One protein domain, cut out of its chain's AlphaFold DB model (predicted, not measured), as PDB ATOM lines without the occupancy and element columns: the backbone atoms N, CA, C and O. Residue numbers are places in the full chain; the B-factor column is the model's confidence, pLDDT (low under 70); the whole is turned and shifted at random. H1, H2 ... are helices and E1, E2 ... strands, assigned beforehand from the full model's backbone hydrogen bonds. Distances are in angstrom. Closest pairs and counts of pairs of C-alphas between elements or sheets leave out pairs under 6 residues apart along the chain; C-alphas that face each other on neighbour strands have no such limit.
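AT A GLANCE: This is residues 199 to 298 of the 298 residues of an uncharacterized protein of Hymenobacter lapidarius (UniProt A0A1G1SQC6). With little regular structure, this is a small antiparallel sheet, E2 E1 E3, with H4 over one face and H2 over the other; the loops of residues 229 to 257 make one end, the hairpin E4 and E5 the other. The 100 printed residues, 39 in named elements, run E1 H1 E2 H2 H3 E3 H4 E4 E5, a mixed class. The whole is compact, with a radius of gyration of the C-alphas of 13.7 A, and spans 39 by 27 by 19 A.

HOW THE PARTS SIT: Look first at inner strand E1, residues 200 to 204. It is antiparallel to E2, residues 221 to 224 (N 201 and O 223, 2.8 A), and to E3, residues 270 to 274 (N 202 and O 272, 2.8 A). H4, residues 276 to 282, is on the sheet at a height of 9.3 A; H2, residues 225 to 228, is on the opposite face. H3, residues 258 to 261, only grazes the sheet; H1, residues 213 to 216, is not on it. In hairpin E4, residues 286 to 288, and E5, residues 294 to 296, N 287 and O 295 are 2.9 A apart. Every O i to N i+4 pair in H4 is within hydrogen-bond range.

IN THESE COORDINATES: Find C-alpha 200 at (-18.933, 40.572, -2.555); E1 runs 12.9 A from there. E5 ends at C-alpha 296, (-19.424, 51.520, -7.265).

THE WHOLE: The link H2 to H3 is long, 29 residues. The printed part has no cut, and no printed residue is under 70.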
ATOM      1  N   SER A 199     -19.169  38.153  -6.016       97.19
ATOM      2  CA  SER A 199     -18.111  39.171  -6.051       97.19
ATOM      3  C   SER A 199     -17.985  39.998  -4.770       97.19
ATOM      4  O   SER A 199     -17.007  40.734  -4.627       97.19
ATOM      5  N   ALA A 200     -18.923  39.861  -3.829       98.12
ATOM      6  CA  ALA A 200     -18.933  40.572  -2.555       98.12
ATOM      7  C   ALA A 200     -18.726  39.625  -1.368       98.12
ATOM      8  O   ALA A 200     -19.186  38.482  -1.373       98.12
ATOM      9  N   TYR A 201     -18.072  40.136  -0.328       98.44
ATOM     10  CA  TYR A 201     -17.764  39.405   0.893       98.44
ATOM     11  C   TYR A 201     -18.064  40.250   2.129       98.44
ATOM     12  O   TYR A 201     -17.678  41.415   2.207       98.44
ATOM     13  N   LEU A 202     -18.696  39.641   3.126       98.38
ATOM     14  CA  LEU A 202     -18.772  40.146   4.492       98.38
ATOM     15  C   LEU A 202     -17.487  39.755   5.241       98.38
ATOM     16  O   LEU A 202     -17.161  38.574   5.329       98.38
ATOM     17  N   TYR A 203     -16.761  40.727   5.790       97.75
ATOM     18  CA  TYR A 203     -15.587  40.478   6.630       97.75
ATOM     19  C   TYR A 203     -16.010  40.350   8.095       97.75
ATOM     20  O   TYR A 203     -16.345  41.352   8.728       97.75
ATOM     21  N   GLN A 204     -15.986  39.139   8.651       95.62
ATOM     22  CA  GLN A 204     -16.518  38.873   9.990       95.62
ATOM     23  C   GLN A 204     -15.587  37.959  10.789       95.62
ATOM     24  O   GLN A 204     -15.046  36.986  10.276       95.62
ATOM     25  N   GLY A 205     -15.392  38.293  12.061       91.69
ATOM     26  CA  GLY A 205     -14.648  37.469  13.025       91.69
ATOM     27  C   GLY A 205     -14.844  37.885  14.480       91.69
ATOM     28  O   GLY A 205     -14.280  37.267  15.379       91.69
ATOM     29  N   GLY A 206     -15.621  38.945  14.718       92.19
ATOM     30  CA  GLY A 206     -15.802  39.516  16.043       92.19
ATOM     31  C   GLY A 206     -14.592  40.332  16.495       92.19
ATOM     32  O   GLY A 206     -13.477  40.231  15.976       92.19
ATOM     33  N   LEU A 207     -14.819  41.181  17.494       94.69
ATOM     34  CA  LEU A 207     -13.770  41.995  18.095       94.69
ATOM     35  C   LEU A 207     -13.444  41.477  19.493       94.69
ATOM     36  O   LEU A 207     -14.330  41.210  20.298       94.69
ATOM     37  N   ILE A 208     -12.152  41.384  19.780       93.56
ATOM     38  CA  ILE A 208     -11.590  41.052  21.087       93.56
ATOM     39  C   ILE A 208     -10.639  42.167  21.526       93.56
ATOM     40  O   ILE A 208     -10.241  43.024  20.731       93.56
ATOM     41  N   LYS A 209     -10.226  42.152  22.798       94.62
ATOM     42  CA  LYS A 209      -9.336  43.182  23.365       94.62
ATOM     43  C   LYS A 209      -8.052  43.378  22.541       94.62
ATOM     44  O   LYS A 209      -7.622  44.511  22.341       94.62
ATOM     45  N   SER A 210      -7.483  42.290  22.026       93.94
ATOM     46  CA  SER A 210      -6.260  42.275  21.212       93.94
ATOM     47  C   SER A 210      -6.491  42.465  19.704       93.94
ATOM     48  O   SER A 210      -5.542  42.353  18.929       93.94
ATOM     49  N   SER A 211      -7.717  42.765  19.250       95.50
ATOM     50  CA  SER A 211      -7.984  42.987  17.824       95.50
ATOM     51  C   SER A 211      -7.147  44.143  17.268       95.50
ATOM     52  O   SER A 211      -7.108  45.246  17.828       95.50
ATOM     53  N   ARG A 212      -6.515  43.895  16.120       96.31
ATOM     54  CA  ARG A 212      -5.648  44.848  15.414       96.31
ATOM     55  C   ARG A 212      -6.463  45.949  14.749       96.31
ATOM     56  O   ARG A 212      -7.627  45.737  14.400       96.31
ATOM     57  N   ALA A 213      -5.844  47.108  14.526       97.69
ATOM     58  CA  ALA A 213      -6.494  48.240  13.864       97.69
ATOM     59  C   ALA A 213      -7.047  47.858  12.478       97.69
ATOM     60  O   ALA A 213      -8.180  48.209  12.158       97.69
ATOM     61  N   PHE A 214      -6.294  47.058  11.709       97.94
ATOM     62  CA  PHE A 214      -6.726  46.510  10.421       97.94
ATOM     63  C   PHE A 214      -8.074  45.777  10.504       97.94
ATOM     64  O   PHE A 214      -8.975  46.056   9.714       97.94
ATOM     65  N   CYS A 215      -8.225  44.869  11.473       97.56
ATOM     66  CA  CYS A 215      -9.449  44.090  11.661       97.56
ATOM     67  C   CYS A 215     -10.594  44.960  12.193       97.56
ATOM     68  O   CYS A 215     -11.714  44.871  11.700       97.56
ATOM     69  N   LYS A 216     -10.309  45.837  13.165       97.81
ATOM     70  CA  LYS A 216     -11.307  46.713  13.805       97.81
ATOM     71  C   LYS A 216     -12.071  47.567  12.798       97.81
ATOM     72  O   LYS A 216     -13.284  47.678  12.899       97.81
ATOM     73  N   VAL A 217     -11.376  48.138  11.813       97.75
ATOM     74  CA  VAL A 217     -12.016  49.003  10.808       97.75
ATOM     75  C   VAL A 217     -12.756  48.229   9.711       97.75
ATOM     76  O   VAL A 217     -13.436  48.856   8.903       97.75
ATOM     77  N   ARG A 218     -12.627  46.894   9.660       97.94
ATOM     78  CA  ARG A 218     -13.228  46.036   8.621       97.94
ATOM     79  C   ARG A 218     -14.298  45.085   9.146       97.94
ATOM     80  O   ARG A 218     -15.142  44.672   8.361       97.94
ATOM     81  N   ASN A 219     -14.287  44.743  10.433       97.69
ATOM     82  CA  ASN A 219     -15.255  43.813  11.014       97.69
ATOM     83  C   ASN A 219     -16.703  44.264  10.759       97.69
ATOM     84  O   ASN A 219     -17.055  45.414  11.024       97.69
ATOM     85  N   GLY A 220     -17.524  43.349  10.249       96.69
ATOM     86  CA  GLY A 220     -18.925  43.564   9.892       96.69
ATOM     87  C   GLY A 220     -19.152  44.313   8.575       96.69
ATOM     88  O   GLY A 220     -20.301  44.578   8.226       96.69
ATOM     89  N   ARG A 221     -18.099  44.680   7.830       97.69
ATOM     90  CA  ARG A 221     -18.232  45.432   6.571       97.69
ATOM     91  C   ARG A 221     -18.266  44.516   5.353       97.69
ATOM     92  O   ARG A 221     -17.684  43.432   5.350       97.69
ATOM     93  N   VAL A 222     -18.937  44.998   4.310       98.31
ATOM     94  CA  VAL A 222     -19.001  44.355   2.996       98.31
ATOM     95  C   VAL A 222     -17.958  44.967   2.075       98.31
ATOM     96  O   VAL A 222     -17.882  46.193   1.965       98.31
ATOM     97  N   PHE A 223     -17.214  44.108   1.387       98.38
ATOM     98  CA  PHE A 223     -16.197  44.479   0.411       98.38
ATOM     99  C   PHE A 223     -16.408  43.721  -0.894       98.38
ATOM    100  O   PHE A 223     -16.705  42.526  -0.887       98.38
ATOM    101  N   LEU A 224     -16.196  44.394  -2.017       97.94
ATOM    102  CA  LEU A 224     -16.016  43.737  -3.303       97.94
ATOM    103  C   LEU A 224     -14.655  43.043  -3.347       97.94
ATOM    104  O   LEU A 224     -13.682  43.498  -2.746       97.94
ATOM    105  N   ARG A 225     -14.542  41.988  -4.155       97.19
ATOM    106  CA  ARG A 225     -13.264  41.316  -4.419       97.19
ATOM    107  C   ARG A 225     -12.176  42.292  -4.877       97.19
ATOM    108  O   ARG A 225     -11.034  42.195  -4.445       97.19
ATOM    109  N   SER A 226     -12.546  43.257  -5.720       96.56
ATOM    110  CA  SER A 226     -11.646  44.307  -6.207       96.56
ATOM    111  C   SER A 226     -11.192  45.276  -5.110       96.56
ATOM    112  O   SER A 226     -10.102  45.832  -5.216       96.56
ATOM    113  N   GLU A 227     -11.994  45.476  -4.060       97.88
ATOM    114  CA  GLU A 227     -11.591  46.235  -2.872       97.88
ATOM    115  C   GLU A 227     -10.622  45.405  -2.015       97.88
ATOM    116  O   GLU A 227      -9.585  45.923  -1.601       97.88
ATOM    117  N   ILE A 228     -10.910  44.113  -1.806       98.12
ATOM    118  CA  ILE A 228     -10.059  43.201  -1.018       98.12
ATOM    119  C   ILE A 228      -8.672  43.058  -1.645       98.12
ATOM    120  O   ILE A 228      -7.680  43.140  -0.930       98.12
ATOM    121  N   ALA A 229      -8.585  42.932  -2.972       97.19
ATOM    122  CA  ALA A 229      -7.316  42.833  -3.700       97.19
ATOM    123  C   ALA A 229      -6.378  44.039  -3.479       97.19
ATOM    124  O   ALA A 229      -5.187  43.959  -3.760       97.19
ATOM    125  N   ARG A 230      -6.901  45.168  -2.983       97.50
ATOM    126  CA  ARG A 230      -6.101  46.356  -2.655       97.50
ATOM    127  C   ARG A 230      -5.619  46.362  -1.207       97.50
ATOM    128  O   ARG A 230      -4.796  47.212  -0.866       97.50
ATOM    129  N   PHE A 231      -6.119  45.488  -0.334       97.69
ATOM    130  CA  PHE A 231      -5.644  45.427   1.048       97.69
ATOM    131  C   PHE A 231      -4.136  45.166   1.068       97.69
ATOM    132  O   PHE A 231      -3.606  44.450   0.229       97.69
ATOM    133  N   GLY A 232      -3.423  45.773   2.016       95.81
ATOM    134  CA  GLY A 232      -1.961  45.722   2.024       95.81
ATOM    135  C   GLY A 232      -1.298  46.649   1.001       95.81
ATOM    136  O   GLY A 232      -0.088  46.569   0.835       95.81
ATOM    137  N   THR A 233      -2.049  47.538   0.338       96.50
ATOM    138  CA  THR A 233      -1.508  48.520  -0.616       96.50
ATOM    139  C   THR A 233      -1.913  49.952  -0.258       96.50
ATOM    140  O   THR A 233      -2.852  50.193   0.513       96.50
ATOM    141  N   SER A 234      -1.232  50.922  -0.871       95.88
ATOM    142  CA  SER A 234      -1.575  52.344  -0.774       95.88
ATOM    143  C   SER A 234      -2.940  52.680  -1.392       95.88
ATOM    144  O   SER A 234      -3.552  53.663  -0.983       95.88
ATOM    145  N   ALA A 235      -3.447  51.851  -2.314       96.56
ATOM    146  CA  ALA A 235      -4.706  52.064  -3.033       96.56
ATOM    147  C   ALA A 235      -5.962  51.594  -2.274       96.56
ATOM    148  O   ALA A 235      -7.085  51.805  -2.735       96.56
ATOM    149  N   ASP A 236      -5.809  50.922  -1.132       96.81
ATOM    150  CA  ASP A 236      -6.954  50.538  -0.308       96.81
ATOM    151  C   ASP A 236      -7.578  51.773   0.367       96.81
ATOM    152  O   ASP A 236      -6.885  52.562   1.005       96.81
ATOM    153  N   ALA A 237      -8.895  51.933   0.264       94.50
ATOM    154  CA  ALA A 237      -9.615  53.079   0.818       94.50
ATOM    155  C   ALA A 237      -9.723  53.063   2.356       94.50
ATOM    156  O   ALA A 237     -10.085  54.067   2.968       94.50
ATOM    157  N   TYR A 238      -9.427  51.932   3.001       95.12
ATOM    158  CA  TYR A 238      -9.617  51.737   4.434       95.12
ATOM    159  C   TYR A 238      -8.313  51.922   5.227       95.12
ATOM    160  O   TYR A 238      -7.201  51.713   4.733       95.12
ATOM    161  N   GLY A 239      -8.454  52.308   6.498       94.50
ATOM    162  CA  GLY A 239      -7.343  52.495   7.433       94.50
ATOM    163  C   GLY A 239      -6.849  51.198   8.091       94.50
ATOM    164  O   GLY A 239      -7.045  50.088   7.583       94.50
ATOM    165  N   GLY A 240      -6.220  51.348   9.260       96.00
ATOM    166  CA  GLY A 240      -5.713  50.233  10.071       96.00
ATOM    167  C   GLY A 240      -4.277  49.806   9.757       96.00
ATOM    168  O   GLY A 240      -3.903  48.675  10.055       96.00
ATOM    169  N   TYR A 241      -3.498  50.712   9.166       97.44
ATOM    170  CA  TYR A 241      -2.096  50.531   8.804       97.44
ATOM    171  C   TYR A 241      -1.191  51.296   9.768       97.44
ATOM    172  O   TYR A 241      -1.559  52.374  10.230       97.44
ATOM    173  N   ARG A 242       0.005  50.761  10.016       96.56
ATOM    174  CA  ARG A 242       1.111  51.509  10.629       96.56
ATOM    175  C   ARG A 242       1.731  52.473   9.620       96.56
ATOM    176  O   ARG A 242       1.986  53.622   9.952       96.56
ATOM    177  N   ASN A 243       1.895  52.018   8.376       96.56
ATOM    178  CA  ASN A 243       2.329  52.836   7.248       96.56
ATOM    179  C   ASN A 243       1.512  52.465   6.005       96.56
ATOM    180  O   ASN A 243       1.725  51.424   5.388       96.56
ATOM    181  N   LYS A 244       0.555  53.324   5.636       95.44
ATOM    182  CA  LYS A 244      -0.356  53.072   4.512       95.44
ATOM    183  C   LYS A 244       0.364  53.051   3.162       95.44
ATOM    184  O   LYS A 244       0.029  52.221   2.324       95.44
ATOM    185  N   ALA A 245       1.345  53.931   2.966       95.00
ATOM    186  CA  ALA A 245       2.075  54.039   1.705       95.00
ATOM    187  C   ALA A 245       2.858  52.754   1.391       95.00
ATOM    188  O   ALA A 245       2.876  52.317   0.246       95.00
ATOM    189  N   ALA A 246       3.420  52.117   2.424       94.44
ATOM    190  CA  ALA A 246       4.103  50.825   2.328       94.44
ATOM    191  C   ALA A 246       3.166  49.608   2.517       94.44
ATOM    192  O   ALA A 246       3.597  48.456   2.428       94.44
ATOM    193  N   GLY A 247       1.880  49.838   2.810       94.50
ATOM    194  CA  GLY A 247       0.917  48.772   3.086       94.50
ATOM    195  C   GLY A 247       1.189  47.994   4.379       94.50
ATOM    196  O   GLY A 247       0.770  46.848   4.520       94.50
ATOM    197  N   GLU A 248       1.929  48.564   5.324       96.19
ATOM    198  CA  GLU A 248       2.343  47.885   6.552       96.19
ATOM    199  C   GLU A 248       1.245  47.936   7.616       96.19
ATOM    200  O   GLU A 248       0.779  49.009   8.007       96.19
ATOM    201  N   PHE A 249       0.872  46.776   8.148       96.56
ATOM    202  CA  PHE A 249      -0.030  46.636   9.290       96.56
ATOM    203  C   PHE A 249       0.453  45.507  10.207       96.56
ATOM    204  O   PHE A 249       1.335  44.726   9.847       96.56
ATOM    205  N   ASP A 250      -0.080  45.449  11.425       95.94
ATOM    206  CA  ASP A 250       0.348  44.465  12.421       95.94
ATOM    207  C   ASP A 250       0.016  43.035  11.985       95.94
ATOM    208  O   ASP A 250      -1.120  42.730  11.623       95.94
ATOM    209  N   GLY A 251       1.002  42.139  12.066       92.69
ATOM    210  CA  GLY A 251       0.833  40.728  11.710       92.69
ATOM    211  C   GLY A 251       0.757  40.444  10.207       92.69
ATOM    212  O   GLY A 251       0.413  39.322   9.848       92.69
ATOM    213  N   ARG A 252       1.060  41.419   9.338       95.00
ATOM    214  CA  ARG A 252       1.134  41.215   7.885       95.00
ATOM    215  C   ARG A 252       2.237  40.190   7.532       95.00
ATOM    216  O   ARG A 252       3.376  40.413   7.937       95.00
ATOM    217  N   PRO A 253       1.924  39.112   6.794       93.75
ATOM    218  CA  PRO A 253       2.925  38.219   6.204       93.75
ATOM    219  C   PRO A 253       3.575  38.851   4.963       93.75
ATOM    220  O   PRO A 253       3.027  39.786   4.378       93.75
ATOM    221  N   ASP A 254       4.728  38.334   4.552       91.31
ATOM    222  CA  ASP A 254       5.407  38.741   3.319       91.31
ATOM    223  C   ASP A 254       5.873  37.491   2.544       91.31
ATOM    224  O   ASP A 254       6.672  36.724   3.090       91.31
ATOM    225  N   PRO A 255       5.361  37.227   1.322       93.88
ATOM    226  CA  PRO A 255       4.348  38.002   0.592       93.88
ATOM    227  C   PRO A 255       2.956  37.968   1.252       93.88
ATOM    228  O   PRO A 255       2.629  37.047   2.003       93.88
ATOM    229  N   TYR A 256       2.130  38.980   0.948       95.50
ATOM    230  CA  TYR A 256       0.758  39.104   1.453       95.50
ATOM    231  C   TYR A 256      -0.279  38.872   0.353       95.50
ATOM    232  O   TYR A 256      -0.281  39.597  -0.638       95.50
ATOM    233  N   GLU A 257      -1.191  37.926   0.577       96.31
ATOM    234  CA  GLU A 257      -2.350  37.658  -0.267       96.31
ATOM    235  C   GLU A 257      -3.667  37.936   0.487       96.31
ATOM    236  O   GLU A 257      -4.084  37.133   1.336       96.31
ATOM    237  N   PRO A 258      -4.347  39.064   0.204       96.62
ATOM    238  CA  PRO A 258      -5.510  39.526   0.952       96.62
ATOM    239  C   PRO A 258      -6.642  38.521   1.138       96.62
ATOM    240  O   PRO A 258      -7.176  38.431   2.247       96.62
ATOM    241  N   LEU A 259      -7.019  37.780   0.090       95.75
ATOM    242  CA  LEU A 259      -8.191  36.894   0.125       95.75
ATOM    243  C   LEU A 259      -7.981  35.685   1.040       95.75
ATOM    244  O   LEU A 259      -8.935  35.185   1.637       95.75
ATOM    245  N   VAL A 260      -6.731  35.252   1.194       94.75
ATOM    246  CA  VAL A 260      -6.358  34.077   1.991       94.75
ATOM    247  C   VAL A 260      -5.902  34.488   3.390       94.75
ATOM    248  O   VAL A 260      -6.265  33.865   4.388       94.75
ATOM    249  N   GLN A 261      -5.143  35.574   3.499       96.06
ATOM    250  CA  GLN A 261      -4.475  35.936   4.748       96.06
ATOM    251  C   GLN A 261      -5.231  36.990   5.558       96.06
ATOM    252  O   GLN A 261      -4.948  37.158   6.743       96.06
ATOM    253  N   ALA A 262      -6.233  37.665   4.983       96.31
ATOM    254  CA  ALA A 262      -7.127  38.575   5.700       96.31
ATOM    255  C   ALA A 262      -6.360  39.565   6.606       96.31
ATOM    256  O   ALA A 262      -5.590  40.378   6.123       96.31
ATOM    257  N   GLY A 263      -6.544  39.515   7.929       96.06
ATOM    258  CA  GLY A 263      -5.834  40.391   8.881       96.06
ATOM    259  C   GLY A 263      -4.425  39.931   9.286       96.06
ATOM    260  O   GLY A 263      -3.937  40.364  10.333       96.06
ATOM    261  N   GLY A 264      -3.811  39.030   8.515       95.00
ATOM    262  CA  GLY A 264      -2.481  38.469   8.743       95.00
ATOM    263  C   GLY A 264      -2.449  37.299   9.733       95.00
ATOM    264  O   GLY A 264      -3.485  36.707  10.044       95.00
ATOM    265  N   TYR A 265      -1.258  36.995  10.258       93.00
ATOM    266  CA  TYR A 265      -1.015  35.869  11.172       93.00
ATOM    267  C   TYR A 265      -1.987  35.857  12.351       93.00
ATOM    268  O   TYR A 265      -2.246  36.896  12.967       93.00
ATOM    269  N   SER A 266      -2.516  34.692  12.706       90.50
ATOM    270  CA  SER A 266      -3.453  34.484  13.817       90.50
ATOM    271  C   SER A 266      -4.722  35.344  13.750       90.50
ATOM    272  O   SER A 266      -5.364  35.613  14.768       90.50
ATOM    273  N   CYS A 267      -5.089  35.837  12.562       93.81
ATOM    274  CA  CYS A 267      -6.353  36.533  12.375       93.81
ATOM    275  C   CYS A 267      -7.512  35.529  12.385       93.81
ATOM    276  O   CYS A 267      -7.486  34.553  11.644       93.81
ATOM    277  N   ARG A 268      -8.554  35.822  13.170       92.56
ATOM    278  CA  ARG A 268      -9.798  35.033  13.255       92.56
ATOM    279  C   ARG A 268     -10.875  35.448  12.252       92.56
ATOM    280  O   ARG A 268     -11.883  34.776  12.119       92.56
ATOM    281  N   HIS A 269     -10.699  36.583  11.576       95.88
ATOM    282  CA  HIS A 269     -11.709  37.065  10.636       95.88
ATOM    283  C   HIS A 269     -11.677  36.238   9.366       95.88
ATOM    284  O   HIS A 269     -10.602  35.942   8.846       95.88
ATOM    285  N   THR A 270     -12.841  35.915   8.833       95.44
ATOM    286  CA  THR A 270     -12.967  35.255   7.541       95.44
ATOM    287  C   THR A 270     -13.770  36.139   6.595       95.44
ATOM    288  O   THR A 270     -14.451  37.086   7.006       95.44
ATOM    289  N   PHE A 271     -13.602  35.884   5.305       97.06
ATOM    290  CA  PHE A 271     -14.459  36.462   4.289       97.06
ATOM    291  C   PHE A 271     -15.625  35.510   4.098       97.06
ATOM    292  O   PHE A 271     -15.409  34.318   3.926       97.06
ATOM    293  N   HIS A 272     -16.842  36.031   4.106       97.81
ATOM    294  CA  HIS A 272     -18.049  35.262   3.850       97.81
ATOM    295  C   HIS A 272     -18.681  35.796   2.575       97.81
ATOM    296  O   HIS A 272     -19.136  36.938   2.540       97.81
ATOM    297  N   ALA A 273     -18.658  35.008   1.506       97.81
ATOM    298  CA  ALA A 273     -19.206  35.436   0.225       97.81
ATOM    299  C   ALA A 273     -20.726  35.597   0.328       97.81
ATOM    300  O   ALA A 273     -21.401  34.770   0.944       97.81
ATOM    301  N   ILE A 274     -21.261  36.662  -0.255       97.88
ATOM    302  CA  ILE A 274     -22.683  37.014  -0.190       97.88
ATOM    303  C   ILE A 274     -23.217  37.308  -1.592       97.88
ATOM    304  O   ILE A 274     -22.455  37.661  -2.492       97.88
ATOM    305  N   SER A 275     -24.532  37.168  -1.779       96.56
ATOM    306  CA  SER A 275     -25.184  37.524  -3.041       96.56
ATOM    307  C   SER A 275     -25.106  39.025  -3.312       96.56
ATOM    308  O   SER A 275     -25.000  39.842  -2.390       96.56
ATOM    309  N   ASN A 276     -25.259  39.399  -4.583       96.62
ATOM    310  CA  ASN A 276     -25.368  40.801  -4.961       96.62
ATOM    311  C   ASN A 276     -26.535  41.504  -4.263       96.62
ATOM    312  O   ASN A 276     -26.363  42.610  -3.762       96.62
ATOM    313  N   SER A 277     -27.695  40.848  -4.152       95.38
ATOM    314  CA  SER A 277     -28.862  41.409  -3.462       95.38
ATOM    315  C   SER A 277     -28.558  41.775  -2.007       95.38
ATOM    316  O   SER A 277     -28.910  42.864  -1.551       95.38
ATOM    317  N   ILE A 278     -27.837  40.909  -1.287       96.06
ATOM    318  CA  ILE A 278     -27.390  41.189   0.079       96.06
ATOM    319  C   ILE A 278     -26.387  42.349   0.075       96.06
ATOM    320  O   ILE A 278     -26.512  43.261   0.893       96.06
ATOM    321  N   ALA A 279     -25.407  42.342  -0.831       97.69
ATOM    322  CA  ALA A 279     -24.399  43.396  -0.912       97.69
ATOM    323  C   ALA A 279     -25.027  44.779  -1.169       97.69
ATOM    324  O   ALA A 279     -24.757  45.713  -0.416       97.69
ATOM    325  N   LEU A 280     -25.924  44.888  -2.154       97.25
ATOM    326  CA  LEU A 280     -26.652  46.116  -2.501       97.25
ATOM    327  C   LEU A 280     -27.491  46.642  -1.331       97.25
ATOM    328  O   LEU A 280     -27.532  47.847  -1.100       97.25
ATOM    329  N   SER A 281     -28.117  45.751  -0.550       96.19
ATOM    330  CA  SER A 281     -28.895  46.159   0.631       96.19
ATOM    331  C   SER A 281     -28.041  46.805   1.732       96.19
ATOM    332  O   SER A 281     -28.550  47.580   2.538       96.19
ATOM    333  N   ARG A 282     -26.738  46.500   1.767       95.94
ATOM    334  CA  ARG A 282     -25.793  46.950   2.805       95.94
ATOM    335  C   ARG A 282     -24.906  48.103   2.372       95.94
ATOM    336  O   ARG A 282     -24.376  48.824   3.214       95.94
ATOM    337  N   ARG A 283     -24.690  48.230   1.070       97.12
ATOM    338  CA  ARG A 283     -23.802  49.205   0.450       97.12
ATOM    339  C   ARG A 283     -24.613  49.966  -0.605       97.12
ATOM    340  O   ARG A 283     -24.642  49.550  -1.762       97.12
ATOM    341  N   PRO A 284     -25.308  51.055  -0.220       95.94
ATOM    342  CA  PRO A 284     -26.131  51.839  -1.148       95.94
ATOM    343  C   PRO A 284     -25.301  52.559  -2.223       95.94
ATOM    344  O   PRO A 284     -25.847  53.013  -3.226       95.94
ATOM    345  N   ASP A 285     -23.987  52.648  -2.020       96.69
ATOM    346  CA  ASP A 285     -22.993  53.103  -2.989       96.69
ATOM    347  C   ASP A 285     -22.693  52.069  -4.086       96.69
ATOM    348  O   ASP A 285     -21.974  52.387  -5.028       96.69
ATOM    349  N   LEU A 286     -23.239  50.850  -4.003       97.69
ATOM    350  CA  LEU A 286     -23.124  49.840  -5.051       97.69
ATOM    351  C   LEU A 286     -24.298  49.881  -6.039       97.69
ATOM    352  O   LEU A 286     -25.423  50.297  -5.737       97.69
ATOM    353  N   MET A 287     -24.021  49.404  -7.247       97.00
ATOM    354  CA  MET A 287     -24.996  49.077  -8.283       97.00
ATOM    355  C   MET A 287     -24.539  47.835  -9.052       97.00
ATOM    356  O   MET A 287     -23.370  47.456  -8.987       97.00
ATOM    357  N   GLU A 288     -25.458  47.208  -9.779       96.56
ATOM    358  CA  GLU A 288     -25.111  46.214 -10.793       96.56
ATOM    359  C   GLU A 288     -24.922  46.909 -12.143       96.56
ATOM    360  O   GLU A 288     -25.709  47.783 -12.516       96.56
ATOM    361  N   ASP A 289     -23.864  46.543 -12.861       93.81
ATOM    362  CA  ASP A 289     -23.699  46.929 -14.258       93.81
ATOM    363  C   ASP A 289     -24.612  46.099 -15.183       93.81
ATOM    364  O   ASP A 289     -25.332  45.196 -14.750       93.81
ATOM    365  N   GLY A 290     -24.585  46.387 -16.488       89.62
ATOM    366  CA  GLY A 290     -25.400  45.668 -17.476       89.62
ATOM    367  C   GLY A 290     -25.088  44.167 -17.603       89.62
ATOM    368  O   GLY A 290     -25.842  43.456 -18.262       89.62
ATOM    369  N   ALA A 291     -24.005  43.684 -16.985       91.19
ATOM    370  CA  ALA A 291     -23.625  42.277 -16.927       91.19
ATOM    371  C   ALA A 291     -23.935  41.631 -15.559       91.19
ATOM    372  O   ALA A 291     -23.550  40.486 -15.325       91.19
ATOM    373  N   GLY A 292     -24.613  42.344 -14.650       90.44
ATOM    374  CA  GLY A 292     -24.943  41.854 -13.309       90.44
ATOM    375  C   GLY A 292     -23.751  41.844 -12.345       90.44
ATOM    376  O   GLY A 292     -23.796  41.182 -11.306       90.44
ATOM    377  N   LYS A 293     -22.658  42.546 -12.664       93.69
ATOM    378  CA  LYS A 293     -21.489  42.656 -11.786       93.69
ATOM    379  C   LYS A 293     -21.630  43.866 -10.870       93.69
ATOM    380  O   LYS A 293     -22.003  44.952 -11.304       93.69
ATOM    381  N   LEU A 294     -21.271  43.691  -9.598       96.25
ATOM    382  CA  LEU A 294     -21.257  44.790  -8.638       96.25
ATOM    383  C   LEU A 294     -20.137  45.790  -8.940       96.25
ATOM    384  O   LEU A 294     -18.961  45.422  -9.044       96.25
ATOM    385  N   VAL A 295     -20.512  47.063  -9.000       95.75
ATOM    386  CA  VAL A 295     -19.620  48.213  -9.173       95.75
ATOM    387  C   VAL A 295     -20.032  49.352  -8.238       95.75
ATOM    388  O   VAL A 295     -21.158  49.391  -7.741       95.75
ATOM    389  N   LEU A 296     -19.110  50.280  -7.978       94.38
ATOM    390  CA  LEU A 296     -19.424  51.520  -7.265       94.38
ATOM    391  C   LEU A 296     -20.232  52.445  -8.180       94.38
ATOM    392  O   LEU A 296     -19.921  52.561  -9.367       94.38
ATOM    393  N   ARG A 297     -21.228  53.128  -7.618       92.12
ATOM    394  CA  ARG A 297     -21.911  54.242  -8.276       92.12
ATOM    395  C   ARG A 297     -20.907  55.382  -8.437       92.12
ATOM    396  O   ARG A 297     -20.367  55.866  -7.442       92.12
ATOM    397  N   THR A 298     -20.632  55.748  -9.682       81.25
ATOM    398  CA  THR A 298     -19.831  56.926 -10.044       81.25
ATOM    399  C   THR A 298     -20.636  58.202  -9.911       81.25
ATOM    400  O   THR A 298     -21.825  58.157 -10.304       81.25
TER     401      THR A 298